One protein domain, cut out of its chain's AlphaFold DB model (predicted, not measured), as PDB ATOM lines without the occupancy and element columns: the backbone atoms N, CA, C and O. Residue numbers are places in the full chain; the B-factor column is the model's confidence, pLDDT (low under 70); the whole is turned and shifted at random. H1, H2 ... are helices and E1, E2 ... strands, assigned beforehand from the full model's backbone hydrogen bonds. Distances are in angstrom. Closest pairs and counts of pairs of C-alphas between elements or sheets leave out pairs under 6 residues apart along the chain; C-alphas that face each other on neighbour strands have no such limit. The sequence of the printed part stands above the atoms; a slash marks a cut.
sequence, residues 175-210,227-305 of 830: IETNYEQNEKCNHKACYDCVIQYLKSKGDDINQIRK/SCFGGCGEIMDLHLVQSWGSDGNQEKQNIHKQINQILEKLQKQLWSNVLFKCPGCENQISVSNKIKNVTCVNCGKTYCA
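This is residues 175 to 210 and 227 to 305 of the 830 residues of the protein "RING-type domain-containing protein" of Pseudocohnilembus persalinus (UniProt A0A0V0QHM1). The model has two lobes: in one, the long helices H1 and H3 lie side by side with short H2 packed on H3, and in the other, a small head, are two strand hairpins, E2 with E3 and E4 with E5. Residues 271 to 274 join the lobes, and at the beginning residues 175 to 187 loop round to E1. The printed part has 115 residues, with three named helices and five named strands in the order E1 H1 H2 H3 E2 E3 E4 E5; the class is mixed, and both two-strand sheets, E2 - E3 and E4 - E5, are antiparallel. It is only just compact, close to loose, with a radius of gyration of the C-alphas of 15.6 A and spans of 40 by 39 by 29 A.

Find C-alpha 188 at (-37.170, -8.729, -44.861), where E1 begins and runs to residue 190. H1 follows, residues 191 to 210, 29.2 A long. Look next for H2 at residues 238 to 243, then H3 at 250 to 270, 29.6 A long, from (-58.972, -8.935, -47.971). E2 is residues 275 to 277, E3 284 to 286, E4 293 to 295 and E5 302 to 304, ending at (-38.871, 20.933, -29.510).

E1 pairs with no named strand, but its residues 188 to 189 pair antiparallel with residues 175 to 176. H1 and H3 touch, closest at the C-alphas of Gly 202 and Leu 266, 6.0 A, at a shallow tilt of 18 degrees, the same way. H2 and H3 form a helical hairpin, closest at the C-alphas of Gln 242 and Asn 260, 6.2 A; H3 touches H2 with residues 256 to 263 alone. In H1, H2 and H3 every O i to N i+4 pair is within hydrogen-bond range. In the hairpin E2 and E3, look at N 285 and O 276, 2.8 A; in the hairpin E4 and E5, at N 294 and O 303, 2.8 A. E3 and E4 are only just apart, closest 8.1 A.

The C-alphas of Lys 210 and Gly 280 are the two farthest apart, 41.2 A. Residues 211 to 226 are not printed; C-alphas 210 and 227 stand 21.5 A apart across this cut. Of the links printed whole, none is long. Mean pLDDT of the printed part is 79.6; 22 residues are under 70, among them 178 to 184 and 243 to 248.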
ATOM      1  N   ILE A 175     -42.375  -7.901 -45.302       84.12
ATOM      2  CA  ILE A 175     -42.222  -6.733 -44.452       84.12
ATOM      3  C   ILE A 175     -40.737  -6.354 -44.434       84.12
ATOM      4  O   ILE A 175     -39.903  -7.176 -44.062       84.12
ATOM      5  N   GLU A 176     -40.401  -5.121 -44.825       84.62
ATOM      6  CA  GLU A 176     -39.018  -4.618 -44.868       84.62
ATOM      7  C   GLU A 176     -38.747  -3.645 -43.718       84.62
ATOM      8  O   GLU A 176     -39.471  -2.663 -43.552       84.62
ATOM      9  N   THR A 177     -37.667  -3.839 -42.956       74.56
ATOM     10  CA  THR A 177     -37.192  -2.800 -42.028       74.56
ATOM     11  C   THR A 177     -36.486  -1.695 -42.819       74.56
ATOM     12  O   THR A 177     -35.263  -1.688 -42.899       74.56
ATOM     13  N   ASN A 178     -37.230  -0.791 -43.456       56.81
ATOM     14  CA  ASN A 178     -36.648   0.358 -44.151       56.81
ATOM     15  C   ASN A 178     -36.755   1.608 -43.273       56.81
ATOM     16  O   ASN A 178     -37.852   2.092 -43.003       56.81
ATOM     17  N   TYR A 179     -35.607   2.135 -42.844       48.06
ATOM     18  CA  TYR A 179     -35.502   3.463 -42.245       48.06
ATOM     19  C   TYR A 179     -34.673   4.338 -43.183       48.06
ATOM     20  O   TYR A 179     -33.504   4.045 -43.426       48.06
ATOM     21  N   GLU A 180     -35.247   5.430 -43.696       45.09
ATOM     22  CA  GLU A 180     -34.547   6.345 -44.617       45.09
ATOM     23  C   GLU A 180     -33.308   7.018 -43.990       45.09
ATOM     24  O   GLU A 180     -32.503   7.599 -44.710       45.09
ATOM     25  N   GLN A 181     -33.114   6.919 -42.667       40.50
ATOM     26  CA  GLN A 181     -31.990   7.541 -41.952       40.50
ATOM     27  C   GLN A 181     -31.019   6.555 -41.275       40.50
ATOM     28  O   GLN A 181     -30.034   7.006 -40.696       40.50
ATOM     29  N   ASN A 182     -31.246   5.234 -41.334       42.59
ATOM     30  CA  ASN A 182     -30.376   4.254 -40.670       42.59
ATOM     31  C   ASN A 182     -30.015   3.125 -41.648       42.59
ATOM     32  O   ASN A 182     -30.731   2.141 -41.798       42.59
ATOM     33  N   GLU A 183     -28.878   3.273 -42.332       54.25
ATOM     34  CA  GLU A 183     -28.403   2.380 -43.407       54.25
ATOM     35  C   GLU A 183     -27.966   0.981 -42.935       54.25
ATOM     36  O   GLU A 183     -27.395   0.211 -43.704       54.25
ATOM     37  N   LYS A 184     -28.176   0.652 -41.659       59.38
ATOM     38  CA  LYS A 184     -27.508  -0.473 -41.002       59.38
ATOM     39  C   LYS A 184     -28.205  -1.820 -41.182       59.38
ATOM     40  O   LYS A 184     -27.539  -2.842 -41.040       59.38
ATOM     41  N   CYS A 185     -29.495  -1.870 -41.527       75.38
ATOM     42  CA  CYS A 185     -30.148  -3.147 -41.829       75.38
ATOM     43  C   CYS A 185     -31.320  -3.028 -42.810       75.38
ATOM     44  O   CYS A 185     -32.171  -2.159 -42.668       75.38
ATOM     45  N   ASN A 186     -31.397  -3.954 -43.769       82.62
ATOM     46  CA  ASN A 186     -32.500  -4.078 -44.728       82.62
ATOM     47  C   ASN A 186     -33.050  -5.516 -44.704       82.62
ATOM     48  O   ASN A 186     -33.074  -6.215 -45.719       82.62
ATOM     49  N   HIS A 187     -33.397  -5.994 -43.504       91.62
ATOM     50  CA  HIS A 187     -33.952  -7.332 -43.335       91.62
ATOM     51  C   HIS A 187     -35.406  -7.353 -43.807       91.62
ATOM     52  O   HIS A 187     -36.167  -6.410 -43.574       91.62
ATOM     53  N   LYS A 188     -35.792  -8.458 -44.449       91.62
ATOM     54  CA  LYS A 188     -37.170  -8.729 -44.861       91.62
ATOM     55  C   LYS A 188     -37.716  -9.927 -44.107       91.62
ATOM     56  O   LYS A 188     -36.985 -10.893 -43.936       91.62
ATOM     57  N   ALA A 189     -38.970  -9.908 -43.683       93.19
ATOM     58  CA  ALA A 189     -39.622 -11.083 -43.107       93.19
ATOM     59  C   ALA A 189     -41.017 -11.267 -43.698       93.19
ATOM     60  O   ALA A 189     -41.698 -10.286 -43.982       93.19
ATOM     61  N   CYS A 190     -41.441 -12.511 -43.915       94.31
ATOM     62  CA  CYS A 190     -42.813 -12.786 -44.333       94.31
ATOM     63  C   CYS A 190     -43.793 -12.445 -43.196       94.31
ATOM     64  O   CYS A 190     -43.415 -12.405 -42.018       94.31
ATOM     65  N   TYR A 191     -45.062 -12.217 -43.537       89.88
ATOM     66  CA  TYR A 191     -46.085 -11.799 -42.572       89.88
ATOM     67  C   TYR A 191     -46.218 -12.728 -41.359       89.88
ATOM     68  O   TYR A 191     -46.270 -12.248 -40.224       89.88
ATOM     69  N   ASP A 192     -46.206 -14.044 -41.577       91.50
ATOM     70  CA  ASP A 192     -46.329 -15.026 -40.494       91.50
ATOM     71  C   ASP A 192     -45.175 -14.917 -39.496       91.50
ATOM     72  O   ASP A 192     -45.385 -14.927 -38.281       91.50
ATOM     73  N   CYS A 193     -43.956 -14.734 -40.006       94.50
ATOM     74  CA  CYS A 193     -42.764 -14.556 -39.188       94.50
ATOM     75  C   CYS A 193     -42.814 -13.262 -38.369       94.50
ATOM     76  O   CYS A 193     -42.437 -13.266 -37.197       94.50
ATOM     77  N   VAL A 194     -43.336 -12.169 -38.930       93.06
ATOM     78  CA  VAL A 194     -43.502 -10.903 -38.194       93.06
ATOM     79  C   VAL A 194     -44.567 -11.027 -37.105       93.06
ATOM     80  O   VAL A 194     -44.352 -10.569 -35.982       93.06
ATOM     81  N   ILE A 195     -45.693 -11.686 -37.389       92.25
ATOM     82  CA  ILE A 195     -46.744 -11.930 -36.392       92.25
ATOM     83  C   ILE A 195     -46.205 -12.777 -35.234       92.25
ATOM     84  O   ILE A 195     -46.453 -12.452 -34.070       92.25
ATOM     85  N   GLN A 196     -45.472 -13.853 -35.532       93.94
ATOM     86  CA  GLN A 196     -44.853 -14.698 -34.507       93.94
ATOM     87  C   GLN A 196     -43.817 -13.924 -33.688       93.94
ATOM     88  O   GLN A 196     -43.832 -13.997 -32.458       93.94
ATOM     89  N   TYR A 197     -42.983 -13.118 -34.350       94.19
ATOM     90  CA  TYR A 197     -42.003 -12.263 -33.693       94.19
ATOM     91  C   TYR A 197     -42.665 -11.290 -32.707       94.19
ATOM     92  O   TYR A 197     -42.316 -11.274 -31.525       94.19
ATOM     93  N   LEU A 198     -43.686 -10.543 -33.137       91.88
ATOM     94  CA  LEU A 198     -44.386  -9.584 -32.274       91.88
ATOM     95  C   LEU A 198     -45.116 -10.264 -31.104       91.88
ATOM     96  O   LEU A 198     -45.100  -9.737 -29.991       91.88
ATOM     97  N   LYS A 199     -45.718 -11.442 -31.324       92.31
ATOM     98  CA  LYS A 199     -46.326 -12.239 -30.241       92.31
ATOM     99  C   LYS A 199     -45.286 -12.654 -29.203       92.31
ATOM    100  O   LYS A 199     -45.511 -12.422 -28.019       92.31
ATOM    101  N   SER A 200     -44.135 -13.168 -29.648       92.12
ATOM    102  CA  SER A 200     -43.052 -13.578 -28.743       92.12
ATOM    103  C   SER A 200     -42.564 -12.419 -27.866       92.12
ATOM    104  O   SER A 200     -42.381 -12.590 -26.665       92.12
ATOM    105  N   LYS A 201     -42.477 -11.201 -28.423       90.00
ATOM    106  CA  LYS A 201     -42.121 -10.003 -27.651       90.00
ATOM    107  C   LYS A 201     -43.186  -9.598 -26.640       90.00
ATOM    108  O   LYS A 201     -42.836  -9.181 -25.539       90.00
ATOM    109  N   GLY A 202     -44.467  -9.766 -26.962       83.94
ATOM    110  CA  GLY A 202     -45.551  -9.567 -25.996       83.94
ATOM    111  C   GLY A 202     -45.467 -10.524 -24.805       83.94
ATOM    112  O   GLY A 202     -45.696 -10.119 -23.662       83.94
ATOM    113  N   ASP A 203     -45.088 -11.775 -25.058       83.50
ATOM    114  CA  ASP A 203     -44.907 -12.779 -24.011       83.50
ATOM    115  C   ASP A 203     -43.663 -12.497 -23.153       83.50
ATOM    116  O   ASP A 203     -43.753 -12.569 -21.923       83.50
ATOM    117  N   ASP A 204     -42.548 -12.080 -23.766       82.75
ATOM    118  CA  ASP A 204     -41.330 -11.646 -23.064       82.75
ATOM    119  C   ASP A 204     -41.629 -10.489 -22.089       82.75
ATOM    120  O   ASP A 204     -41.262 -10.541 -20.911       82.75
ATOM    121  N   ILE A 205     -42.374  -9.473 -22.546       77.94
ATOM    122  CA  ILE A 205     -42.794  -8.316 -21.732       77.94
ATOM    123  C   ILE A 205     -43.621  -8.764 -20.518       77.94
ATOM    124  O   ILE A 205     -43.397  -8.304 -19.394       77.94
ATOM    125  N   ASN A 206     -44.564  -9.687 -20.723       74.62
ATOM    126  CA  ASN A 206     -45.399 -10.221 -19.649       74.62
ATOM    127  C   ASN A 206     -44.584 -11.010 -18.614       74.62
ATOM    128  O   ASN A 206     -44.879 -10.945 -17.417       74.62
ATOM    129  N   GLN A 207     -43.563 -11.753 -19.047       77.19
ATOM    130  CA  GLN A 207     -42.672 -12.473 -18.135       77.19
ATOM    131  C   GLN A 207     -41.783 -11.523 -17.326       77.19
ATOM    132  O   GLN A 207     -41.569 -11.767 -16.136       77.19
ATOM    133  N   ILE A 208     -41.293 -10.440 -17.937       73.06
ATOM    134  CA  ILE A 208     -40.498  -9.413 -17.248       73.06
ATOM    135  C   ILE A 208     -41.336  -8.723 -16.166       73.06
ATOM    136  O   ILE A 208     -40.886  -8.652 -15.024       73.06
ATOM    137  N   ARG A 209     -42.580  -8.321 -16.468       70.94
ATOM    138  CA  ARG A 209     -43.490  -7.729 -15.466       70.94
ATOM    139  C   ARG A 209     -43.749  -8.660 -14.284       70.94
ATOM    140  O   ARG A 209     -43.551  -8.258 -13.147       70.94
ATOM    141  N   LYS A 210     -44.060  -9.936 -14.538       76.12
ATOM    142  CA  LYS A 210     -44.241 -10.932 -13.462       76.12
ATOM    143  C   LYS A 210     -43.003 -11.091 -12.571       76.12
ATOM    144  O   LYS A 210     -43.133 -11.466 -11.410       76.12
ATOM    145  N   SER A 227     -36.516  -4.782 -31.169       87.25
ATOM    146  CA  SER A 227     -35.401  -4.907 -32.112       87.25
ATOM    147  C   SER A 227     -35.843  -5.452 -33.479       87.25
ATOM    148  O   SER A 227     -36.929  -6.017 -33.627       87.25
ATOM    149  N   CYS A 228     -35.000  -5.291 -34.497       90.94
ATOM    150  CA  CYS A 228     -35.174  -5.840 -35.837       90.94
ATOM    151  C   CYS A 228     -35.306  -7.368 -35.774       90.94
ATOM    152  O   CYS A 228     -34.525  -8.041 -35.098       90.94
ATOM    153  N   PHE A 229     -36.253  -7.926 -36.530       90.44
ATOM    154  CA  PHE A 229     -36.496  -9.370 -36.576       90.44
ATOM    155  C   PHE A 229     -35.316 -10.182 -37.141       90.44
ATOM    156  O   PHE A 229     -35.225 -11.373 -36.874       90.44
ATOM    157  N   GLY A 230     -34.392  -9.545 -37.874       88.38
ATOM    158  CA  GLY A 230     -33.129 -10.155 -38.313       88.38
ATOM    159  C   GLY A 230     -32.044 -10.208 -37.227       88.38
ATOM    160  O   GLY A 230     -30.929 -10.637 -37.497       88.38
ATOM    161  N   GLY A 231     -32.328  -9.737 -36.007       87.81
ATOM    162  CA  GLY A 231     -31.411  -9.839 -34.868       87.81
ATOM    163  C   GLY A 231     -30.232  -8.860 -34.876       87.81
ATOM    164  O   GLY A 231     -29.350  -8.977 -34.035       87.81
ATOM    165  N   CYS A 232     -30.203  -7.865 -35.766       84.12
ATOM    166  CA  CYS A 232     -29.078  -6.928 -35.888       84.12
ATOM    167  C   CYS A 232     -29.016  -5.828 -34.812       84.12
ATOM    168  O   CYS A 232     -28.181  -4.935 -34.908       84.12
ATOM    169  N   GLY A 233     -29.896  -5.861 -33.808       82.88
ATOM    170  CA  GLY A 233     -29.905  -4.904 -32.695       82.88
ATOM    171  C   GLY A 233     -30.506  -3.526 -33.004       82.88
ATOM    172  O   GLY A 233     -30.720  -2.755 -32.078       82.88
ATOM    173  N   GLU A 234     -30.830  -3.225 -34.264       84.62
ATOM    174  CA  GLU A 234     -31.523  -1.983 -34.648       84.62
ATOM    175  C   GLU A 234     -32.979  -1.971 -34.154       84.62
ATOM    176  O   GLU A 234     -33.612  -3.022 -34.077       84.62
ATOM    177  N   ILE A 235     -33.526  -0.796 -33.835       81.00
ATOM    178  CA  ILE A 235     -34.892  -0.639 -33.305       81.00
ATOM    179  C   ILE A 235     -35.895  -0.536 -34.459       81.00
ATOM    180  O   ILE A 235     -35.679   0.196 -35.425       81.00
ATOM    181  N   MET A 236     -37.011  -1.254 -34.360       79.25
ATOM    182  CA  MET A 236     -38.082  -1.258 -35.356       79.25
ATOM    183  C   MET A 236     -39.088  -0.127 -35.099       79.25
ATOM    184  O   MET A 236     -39.620  -0.003 -33.995       79.25
ATOM    185  N   ASP A 237     -39.401   0.665 -36.130       74.88
ATOM    186  CA  ASP A 237     -40.461   1.675 -36.057       74.88
ATOM    187  C   ASP A 237     -41.846   1.013 -36.144       74.88
ATOM    188  O   ASP A 237     -42.259   0.494 -37.185       74.88
ATOM    189  N   LEU A 238     -42.581   1.051 -35.031       71.75
ATOM    190  CA  LEU A 238     -43.917   0.474 -34.923       71.75
ATOM    191  C   LEU A 238     -44.946   1.163 -35.830       71.75
ATOM    192  O   LEU A 238     -45.909   0.509 -36.228       71.75
ATOM    193  N   HIS A 239     -44.759   2.437 -36.194       70.25
ATOM    194  CA  HIS A 239     -45.680   3.130 -37.098       70.25
ATOM    195  C   HIS A 239     -45.590   2.606 -38.534       70.25
ATOM    196  O   HIS A 239     -46.616   2.517 -39.212       70.25
ATOM    197  N   LEU A 240     -44.402   2.186 -38.983       65.69
ATOM    198  CA  LEU A 240     -44.242   1.549 -40.292       65.69
ATOM    199  C   LEU A 240     -45.049   0.246 -40.348       65.69
ATOM    200  O   LEU A 240     -45.830   0.036 -41.277       65.69
ATOM    201  N   VAL A 241     -44.943  -0.562 -39.289       69.88
ATOM    202  CA  VAL A 241     -45.674  -1.827 -39.138       69.88
ATOM    203  C   VAL A 241     -47.195  -1.600 -39.100       69.88
ATOM    204  O   VAL A 241     -47.944  -2.383 -39.684       69.88
ATOM    205  N   GLN A 242     -47.658  -0.500 -38.491       71.25
ATOM    206  CA  GLN A 242     -49.076  -0.099 -38.459       71.25
ATOM    207  C   GLN A 242     -49.627   0.393 -39.798       71.25
ATOM    208  O   GLN A 242     -50.840   0.458 -39.951       71.25
ATOM    209  N   SER A 243     -48.785   0.784 -40.754       69.69
ATOM    210  CA  SER A 243     -49.239   1.349 -42.035       69.69
ATOM    211  C   SER A 243     -49.455   0.297 -43.138       69.69
ATOM    212  O   SER A 243     -50.056   0.589 -44.177       69.69
ATOM    213  N   TRP A 244     -49.004  -0.942 -42.916       67.12
ATOM    214  CA  TRP A 244     -48.919  -1.986 -43.943       67.12
ATOM    215  C   TRP A 244     -50.152  -2.879 -44.050       67.12
ATOM    216  O   TRP A 244     -50.519  -3.525 -43.077       67.12
ATOM    217  N   GLY A 245     -50.731  -3.004 -45.249       59.44
ATOM    218  CA  GLY A 245     -51.927  -3.823 -45.513       59.44
ATOM    219  C   GLY A 245     -53.218  -3.017 -45.716       59.44
ATOM    220  O   GLY A 245     -54.315  -3.575 -45.681       59.44
ATOM    221  N   SER A 246     -53.101  -1.702 -45.932       60.25
ATOM    222  CA  SER A 246     -54.213  -0.824 -46.331       60.25
ATOM    223  C   SER A 246     -54.617  -0.989 -47.809       60.25
ATOM    224  O   SER A 246     -55.643  -0.465 -48.249       60.25
ATOM    225  N   ASP A 247     -53.853  -1.762 -48.581       53.56
ATOM    226  CA  ASP A 247     -53.976  -1.991 -50.016       53.56
ATOM    227  C   ASP A 247     -55.010  -3.077 -50.363       53.56
ATOM    228  O   ASP A 247     -54.648  -4.119 -50.885       53.56
ATOM    229  N   GLY A 248     -56.302  -2.832 -50.099       55.34
ATOM    230  CA  GLY A 248     -57.482  -3.434 -50.768       55.34
ATOM    231  C   GLY A 248     -57.675  -4.968 -50.831       55.34
ATOM    232  O   GLY A 248     -58.783  -5.412 -51.126       55.34
ATOM    233  N   ASN A 249     -56.661  -5.787 -50.565       82.25
ATOM    234  CA  ASN A 249     -56.717  -7.242 -50.563       82.25
ATOM    235  C   ASN A 249     -57.214  -7.710 -49.193       82.25
ATOM    236  O   ASN A 249     -56.614  -7.409 -48.162       82.25
ATOM    237  N   GLN A 250     -58.311  -8.463 -49.185       81.19
ATOM    238  CA  GLN A 250     -58.972  -8.935 -47.971       81.19
ATOM    239  C   GLN A 250     -58.061  -9.806 -47.086       81.19
ATOM    240  O   GLN A 250     -58.162  -9.750 -45.860       81.19
ATOM    241  N   GLU A 251     -57.131 -10.563 -47.675       78.19
ATOM    242  CA  GLU A 251     -56.144 -11.355 -46.931       78.19
ATOM    243  C   GLU A 251     -55.126 -10.455 -46.216       78.19
ATOM    244  O   GLU A 251     -54.917 -10.586 -45.007       78.19
ATOM    245  N   LYS A 252     -54.597  -9.442 -46.916       78.81
ATOM    246  CA  LYS A 252     -53.704  -8.430 -46.326       78.81
ATOM    247  C   LYS A 252     -54.402  -7.600 -45.247       78.81
ATOM    248  O   LYS A 252     -53.801  -7.323 -44.215       78.81
ATOM    249  N   GLN A 253     -55.682  -7.270 -45.425       80.81
ATOM    250  CA  GLN A 253     -56.480  -6.567 -44.412       80.81
ATOM    251  C   GLN A 253     -56.675  -7.403 -43.139       80.81
ATOM    252  O   GLN A 253     -56.630  -6.863 -42.030       80.81
ATOM    253  N   ASN A 254     -56.860  -8.721 -43.270       84.62
ATOM    254  CA  ASN A 254     -56.952  -9.618 -42.118       84.62
ATOM    255  C   ASN A 254     -55.618  -9.701 -41.360       84.62
ATOM    256  O   ASN A 254     -55.614  -9.612 -40.130       84.62
ATOM    257  N   ILE A 255     -54.499  -9.808 -42.080       80.19
ATOM    258  CA  ILE A 255     -53.140  -9.784 -41.513       80.19
ATOM    259  C   ILE A 255     -52.875  -8.445 -40.810       80.19
ATOM    260  O   ILE A 255     -52.467  -8.422 -39.649       80.19
ATOM    261  N   HIS A 256     -53.205  -7.328 -41.458       83.50
ATOM    262  CA  HIS A 256     -53.101  -5.983 -40.894       83.50
ATOM    263  C   HIS A 256     -53.901  -5.833 -39.596       83.50
ATOM    264  O   HIS A 256     -53.400  -5.322 -38.595       83.50
ATOM    265  N   LYS A 257     -55.140  -6.339 -39.572       88.25
ATOM    266  CA  LYS A 257     -55.981  -6.333 -38.370       88.25
ATOM    267  C   LYS A 257     -55.343  -7.128 -37.228       88.25
ATOM    268  O   LYS A 257     -55.396  -6.676 -36.087       88.25
ATOM    269  N   GLN A 258     -54.723  -8.277 -37.513       86.44
ATOM    270  CA  GLN A 258     -54.006  -9.061 -36.500       86.44
ATOM    271  C   GLN A 258     -52.768  -8.326 -35.976       86.44
ATOM    272  O   GLN A 258     -52.564  -8.271 -34.763       86.44
ATOM    273  N   ILE A 259     -51.975  -7.727 -36.866       83.44
ATOM    274  CA  ILE A 259     -50.800  -6.927 -36.503       83.44
ATOM    275  C   ILE A 259     -51.217  -5.758 -35.606       83.44
ATOM    276  O   ILE A 259     -50.682  -5.619 -34.508       83.44
ATOM    277  N   ASN A 260     -52.232  -4.983 -35.991       84.00
ATOM    278  CA  ASN A 260     -52.712  -3.853 -35.192       84.00
ATOM    279  C   ASN A 260     -53.246  -4.284 -33.821       84.00
ATOM    280  O   ASN A 260     -52.948  -3.636 -32.825       84.00
ATOM    281  N   GLN A 261     -53.955  -5.415 -33.726       88.88
ATOM    282  CA  GLN A 261     -54.389  -5.957 -32.432       88.88
ATOM    283  C   GLN A 261     -53.212  -6.335 -31.520       88.88
ATOM    284  O   GLN A 261     -53.295  -6.161 -30.302       88.88
ATOM    285  N   ILE A 262     -52.124  -6.869 -32.084       85.81
ATOM    286  CA  ILE A 262     -50.905  -7.189 -31.328       85.81
ATOM    287  C   ILE A 262     -50.203  -5.895 -30.906       85.81
ATOM    288  O   ILE A 262     -49.822  -5.764 -29.745       85.81
ATOM    289  N   LEU A 263     -50.097  -4.917 -31.807       82.81
ATOM    290  CA  LEU A 263     -49.476  -3.625 -31.528       82.81
ATOM    291  C   LEU A 263     -50.247  -2.813 -30.487       82.81
ATOM    292  O   LEU A 263     -49.618  -2.230 -29.616       82.81
ATOM    293  N   GLU A 264     -51.578  -2.821 -30.497       83.94
ATOM    294  CA  GLU A 264     -52.386  -2.181 -29.451       83.94
ATOM    295  C   GLU A 264     -52.164  -2.826 -28.077       83.94
ATOM    296  O   GLU A 264     -52.090  -2.126 -27.063       83.94
ATOM    297  N   LYS A 265     -52.042  -4.160 -28.020       84.62
ATOM    298  CA  LYS A 265     -51.712  -4.873 -26.774       84.62
ATOM    299  C   LYS A 265     -50.307  -4.512 -26.295       84.62
ATOM    300  O   LYS A 265     -50.153  -4.157 -25.129       84.62
ATOM    301  N   LEU A 266     -49.328  -4.527 -27.200       78.31
ATOM    302  CA  LEU A 266     -47.949  -4.134 -26.917       78.31
ATOM    303  C   LEU A 266     -47.866  -2.673 -26.465       78.31
ATOM    304  O   LEU A 266     -47.230  -2.393 -25.461       78.31
ATOM    305  N   GLN A 267     -48.558  -1.742 -27.124       75.56
ATOM    306  CA  GLN A 267     -48.596  -0.329 -26.737       75.56
ATOM    307  C   GLN A 267     -49.183  -0.138 -25.333       75.56
ATOM    308  O   GLN A 267     -48.583   0.554 -24.515       75.56
ATOM    309  N   LYS A 268     -50.297  -0.813 -25.009       78.00
ATOM    310  CA  LYS A 268     -50.879  -0.798 -23.652       78.00
ATOM    311  C   LYS A 268     -49.936  -1.383 -22.592       78.00
ATOM    312  O   LYS A 268     -50.013  -0.999 -21.429       78.00
ATOM    313  N   GLN A 269     -49.064  -2.315 -22.975       73.12
ATOM    314  CA  GLN A 269     -48.080  -2.934 -22.082       73.12
ATOM    315  C   GLN A 269     -46.772  -2.130 -21.970       73.12
ATOM    316  O   GLN A 269     -46.128  -2.172 -20.921       73.12
ATOM    317  N   LEU A 270     -46.383  -1.401 -23.018       67.50
ATOM    318  CA  LEU A 270     -45.087  -0.725 -23.135       67.50
ATOM    319  C   LEU A 270     -45.102   0.747 -22.687       67.50
ATOM    320  O   LEU A 270     -44.041   1.269 -22.359       67.50
ATOM    321  N   TRP A 271     -46.251   1.441 -22.676       60.97
ATOM    322  CA  TRP A 271     -46.260   2.911 -22.578       60.97
ATOM    323  C   TRP A 271     -46.833   3.437 -21.254       60.97
ATOM    324  O   TRP A 271     -48.027   3.326 -20.984       60.97
ATOM    325  N   SER A 272     -45.969   4.110 -20.489       48.66
ATOM    326  CA  SER A 272     -46.267   5.095 -19.435       48.66
ATOM    327  C   SER A 272     -46.015   6.549 -19.905       48.66
ATOM    328  O   SER A 272     -45.839   7.448 -19.086       48.66
ATOM    329  N   ASN A 273     -45.962   6.806 -21.221       51.72
ATOM    330  CA  ASN A 273     -45.496   8.086 -21.782       51.72
ATOM    331  C   ASN A 273     -46.568   9.194 -21.824       51.72
ATOM    332  O   ASN A 273     -47.765   8.940 -21.956       51.72
ATOM    333  N   VAL A 274     -46.096  10.445 -21.779       54.56
ATOM    334  CA  VAL A 274     -46.891  11.681 -21.843       54.56
ATOM    335  C   VAL A 274     -47.361  11.944 -23.284       54.56
ATOM    336  O   VAL A 274     -46.552  12.043 -24.205       54.56
ATOM    337  N   LEU A 275     -48.677  12.075 -23.477       75.12
ATOM    338  CA  LEU A 275     -49.294  12.469 -24.749       75.12
ATOM    339  C   LEU A 275     -49.314  14.002 -24.875       75.12
ATOM    340  O   LEU A 275     -49.859  14.681 -24.004       75.12
ATOM    341  N   PHE A 276     -48.790  14.549 -25.977       79.19
ATOM    342  CA  PHE A 276     -48.843  15.989 -26.281       79.19
ATOM    343  C   PHE A 276     -49.741  16.267 -27.489       79.19
ATOM    344  O   PHE A 276     -49.848  15.442 -28.394       79.19
ATOM    345  N   LYS A 277     -50.377  17.444 -27.546       88.44
ATOM    346  CA  LYS A 277     -51.101  17.907 -28.743       88.44
ATOM    347  C   LYS A 277     -50.186  18.763 -29.615       88.44
ATOM    348  O   LYS A 277     -49.528  19.671 -29.115       88.44
ATOM    349  N   CYS A 278     -50.173  18.497 -30.919       91.38
ATOM    350  CA  CYS A 278     -49.442  19.289 -31.902       91.38
ATOM    351  C   CYS A 278     -49.926  20.751 -31.897       91.38
ATOM    352  O   CYS A 278     -51.102  20.981 -32.178       91.38
ATOM    353  N   PRO A 279     -49.053  21.755 -31.698       86.81
ATOM    354  CA  PRO A 279     -49.461  23.161 -31.738       86.81
ATOM    355  C   PRO A 279     -49.991  23.614 -33.105       86.81
ATOM    356  O   PRO A 279     -50.722  24.591 -33.198       86.81
ATOM    357  N   GLY A 280     -49.586  22.942 -34.190       90.50
ATOM    358  CA  GLY A 280     -49.956  23.327 -35.552       90.50
ATOM    359  C   GLY A 280     -51.263  22.725 -36.064       90.50
ATOM    360  O   GLY A 280     -51.872  23.316 -36.948       90.50
ATOM    361  N   CYS A 281     -51.663  21.549 -35.577       92.75
ATOM    362  CA  CYS A 281     -52.831  20.829 -36.106       92.75
ATOM    363  C   CYS A 281     -53.586  19.992 -35.064       92.75
ATOM    364  O   CYS A 281     -54.378  19.136 -35.438       92.75
ATOM    365  N   GLU A 282     -53.274  20.159 -33.779       91.12
ATOM    366  CA  GLU A 282     -53.912  19.515 -32.619       91.12
ATOM    367  C   GLU A 282     -53.853  17.980 -32.518       91.12
ATOM    368  O   GLU A 282     -54.260  17.426 -31.495       91.12
ATOM    369  N   ASN A 283     -53.283  17.279 -33.502       90.44
ATOM    370  CA  ASN A 283     -53.099  15.826 -33.428       90.44
ATOM    371  C   ASN A 283     -52.242  15.415 -32.226       90.44
ATOM    372  O   ASN A 283     -51.260  16.084 -31.893       90.44
ATOM    373  N   GLN A 284     -52.595  14.287 -31.609       89.31
ATOM    374  CA  GLN A 284     -51.816  13.706 -30.521       89.31
ATOM    375  C   GLN A 284     -50.492  13.151 -31.047       89.31
ATOM    376  O   GLN A 284     -50.450  12.436 -32.046       89.31
ATOM    377  N   ILE A 285     -49.414  13.500 -30.356       84.81
ATOM    378  CA  ILE A 285     -48.056  13.054 -30.623       84.81
ATOM    379  C   ILE A 285     -47.563  12.348 -29.363       84.81
ATOM    380  O   ILE A 285     -47.607  12.909 -28.265       84.81
ATOM    381  N   SER A 286     -47.095  11.116 -29.529       78.69
ATOM    382  CA  SER A 286     -46.494  10.335 -28.454       78.69
ATOM    383  C   SER A 286     -44.980  10.513 -28.504       78.69
ATOM    384  O   SER A 286     -44.370  10.239 -29.537       78.69
ATOM    385  N   VAL A 287     -44.368  11.013 -27.427       73.69
ATOM    386  CA  VAL A 287     -42.935  11.356 -27.412       73.69
ATOM    387  C   VAL A 287     -42.237  10.611 -26.281       73.69
ATOM    388  O   VAL A 287     -42.687  10.641 -25.139       73.69
ATOM    389  N   SER A 288     -41.126   9.942 -26.595       67.69
ATOM    390  CA  SER A 288     -40.220   9.391 -25.581       67.69
ATOM    391  C   SER A 288     -39.467  10.527 -24.883       67.69
ATOM    392  O   SER A 288     -38.987  11.447 -25.548       67.69
ATOM    393  N   ASN A 289     -39.280  10.432 -23.561       63.78
ATOM    394  CA  ASN A 289     -38.597  11.448 -22.741       63.78
ATOM    395  C   ASN A 289     -37.144  11.747 -23.178       63.78
ATOM    396  O   ASN A 289     -36.551  12.719 -22.714       63.78
ATOM    397  N   LYS A 290     -36.556  10.929 -24.062       72.81
ATOM    398  CA  LYS A 290     -35.184  11.097 -24.573       72.81
ATOM    399  C   LYS A 290     -35.092  11.908 -25.874       72.81
ATOM    400  O   LYS A 290     -33.998  12.321 -26.256       72.81
ATOM    401  N   ILE A 291     -36.206  12.143 -26.569       77.25
ATOM    402  CA  ILE A 291     -36.207  12.805 -27.879       77.25
ATOM    403  C   ILE A 291     -36.228  14.326 -27.686       77.25
ATOM    404  O   ILE A 291     -37.112  14.854 -27.024       77.25
ATOM    405  N   LYS A 292     -35.269  15.054 -28.278       85.00
ATOM    406  CA  LYS A 292     -35.197  16.528 -28.170       85.00
ATOM    407  C   LYS A 292     -36.187  17.257 -29.084       85.00
ATOM    408  O   LYS A 292     -36.657  18.332 -28.724       85.00
ATOM    409  N   ASN A 293     -36.502  16.681 -30.245       89.69
ATOM    410  CA  ASN A 293     -37.361  17.279 -31.268       89.69
ATOM    411  C   ASN A 293     -38.344  16.245 -31.817       89.69
ATOM    412  O   ASN A 293     -37.941  15.121 -32.095       89.69
ATOM    413  N   VAL A 294     -39.601  16.631 -32.022       91.62
ATOM    414  CA  VAL A 294     -40.643  15.763 -32.569       91.62
ATOM    415  C   VAL A 294     -41.317  16.394 -33.782       91.62
ATOM    416  O   VAL A 294     -41.749  17.545 -33.738       91.62
ATOM    417  N   THR A 295     -41.419  15.639 -34.872       93.12
ATOM    418  CA  THR A 295     -42.116  16.058 -36.091       93.12
ATOM    419  C   THR A 295     -43.537  15.523 -36.081       93.12
ATOM    420  O   THR A 295     -43.762  14.323 -35.942       93.12
ATOM    421  N   CYS A 296     -44.521  16.411 -36.219       93.19
ATOM    422  CA  CYS A 296     -45.908  15.992 -36.341       93.19
ATOM    423  C   CYS A 296     -46.137  15.348 -37.711       93.19
ATOM    424  O   CYS A 296     -46.039  16.023 -38.732       93.19
ATOM    425  N   VAL A 297     -46.523  14.072 -37.726       85.50
ATOM    426  CA  VAL A 297     -46.794  13.312 -38.960       85.50
ATOM    427  C   VAL A 297     -47.914  13.942 -39.801       85.50
ATOM    428  O   VAL A 297     -47.899  13.840 -41.020       85.50
ATOM    429  N   ASN A 298     -48.867  14.641 -39.173       90.44
ATOM    430  CA  ASN A 298     -50.021  15.199 -39.879       90.44
ATOM    431  C   ASN A 298     -49.741  16.550 -40.553       90.44
ATOM    432  O   ASN A 298     -50.196  16.788 -41.665       90.44
ATOM    433  N   CYS A 299     -49.005  17.455 -39.896       92.56
ATOM    434  CA  CYS A 299     -48.726  18.786 -40.454       92.56
ATOM    435  C   CYS A 299     -47.279  18.979 -40.926       92.56
ATOM    436  O   CYS A 299     -46.951  20.050 -41.435       92.56
ATOM    437  N   GLY A 300     -46.407  17.988 -40.727       90.75
ATOM    438  CA  GLY A 300     -44.997  18.014 -41.126       90.75
ATOM    439  C   GLY A 300     -44.114  18.979 -40.327       90.75
ATOM    440  O   GLY A 300     -42.928  19.101 -40.621       90.75
ATOM    441  N   LYS A 301     -44.655  19.685 -39.325       93.38
ATOM    442  CA  LYS A 301     -43.897  20.655 -38.521       93.38
ATOM    443  C   LYS A 301     -43.141  19.958 -37.391       93.38
ATOM    444  O   LYS A 301     -43.709  19.126 -36.683       93.38
ATOM    445  N   THR A 302     -41.879  20.339 -37.204       92.69
ATOM    446  CA  THR A 302     -41.019  19.850 -36.117       92.69
ATOM    447  C   THR A 302     -41.016  20.821 -34.946       92.69
ATOM    448  O   THR A 302     -40.826  22.023 -35.133       92.69
ATOM    449  N   TYR A 303     -41.191  20.292 -33.740       93.44
ATOM    450  CA  TYR A 303     -41.239  21.035 -32.488       93.44
ATOM    451  C   TYR A 303     -40.170  20.527 -31.523       93.44
ATOM    452  O   TYR A 303     -39.841  19.344 -31.532       93.44
ATOM    453  N   CYS A 304     -39.651  21.387 -30.653       93.56
ATOM    454  CA  CYS A 304     -38.871  20.933 -29.510       93.56
ATOM    455  C   CYS A 304     -39.789  20.159 -28.553       93.56
ATOM    456  O   CYS A 304     -40.803  20.684 -28.094       93.56
ATOM    457  N   ALA A 305     -39.420  18.926 -28.208       87.06
ATOM    458  CA  ALA A 305     -40.208  18.063 -27.325       87.06
ATOM    459  C   ALA A 305     -40.353  18.628 -25.900       87.06
ATOM    460  O   ALA A 305     -41.257  18.234 -25.171       87.06
TER     461      ALA A 305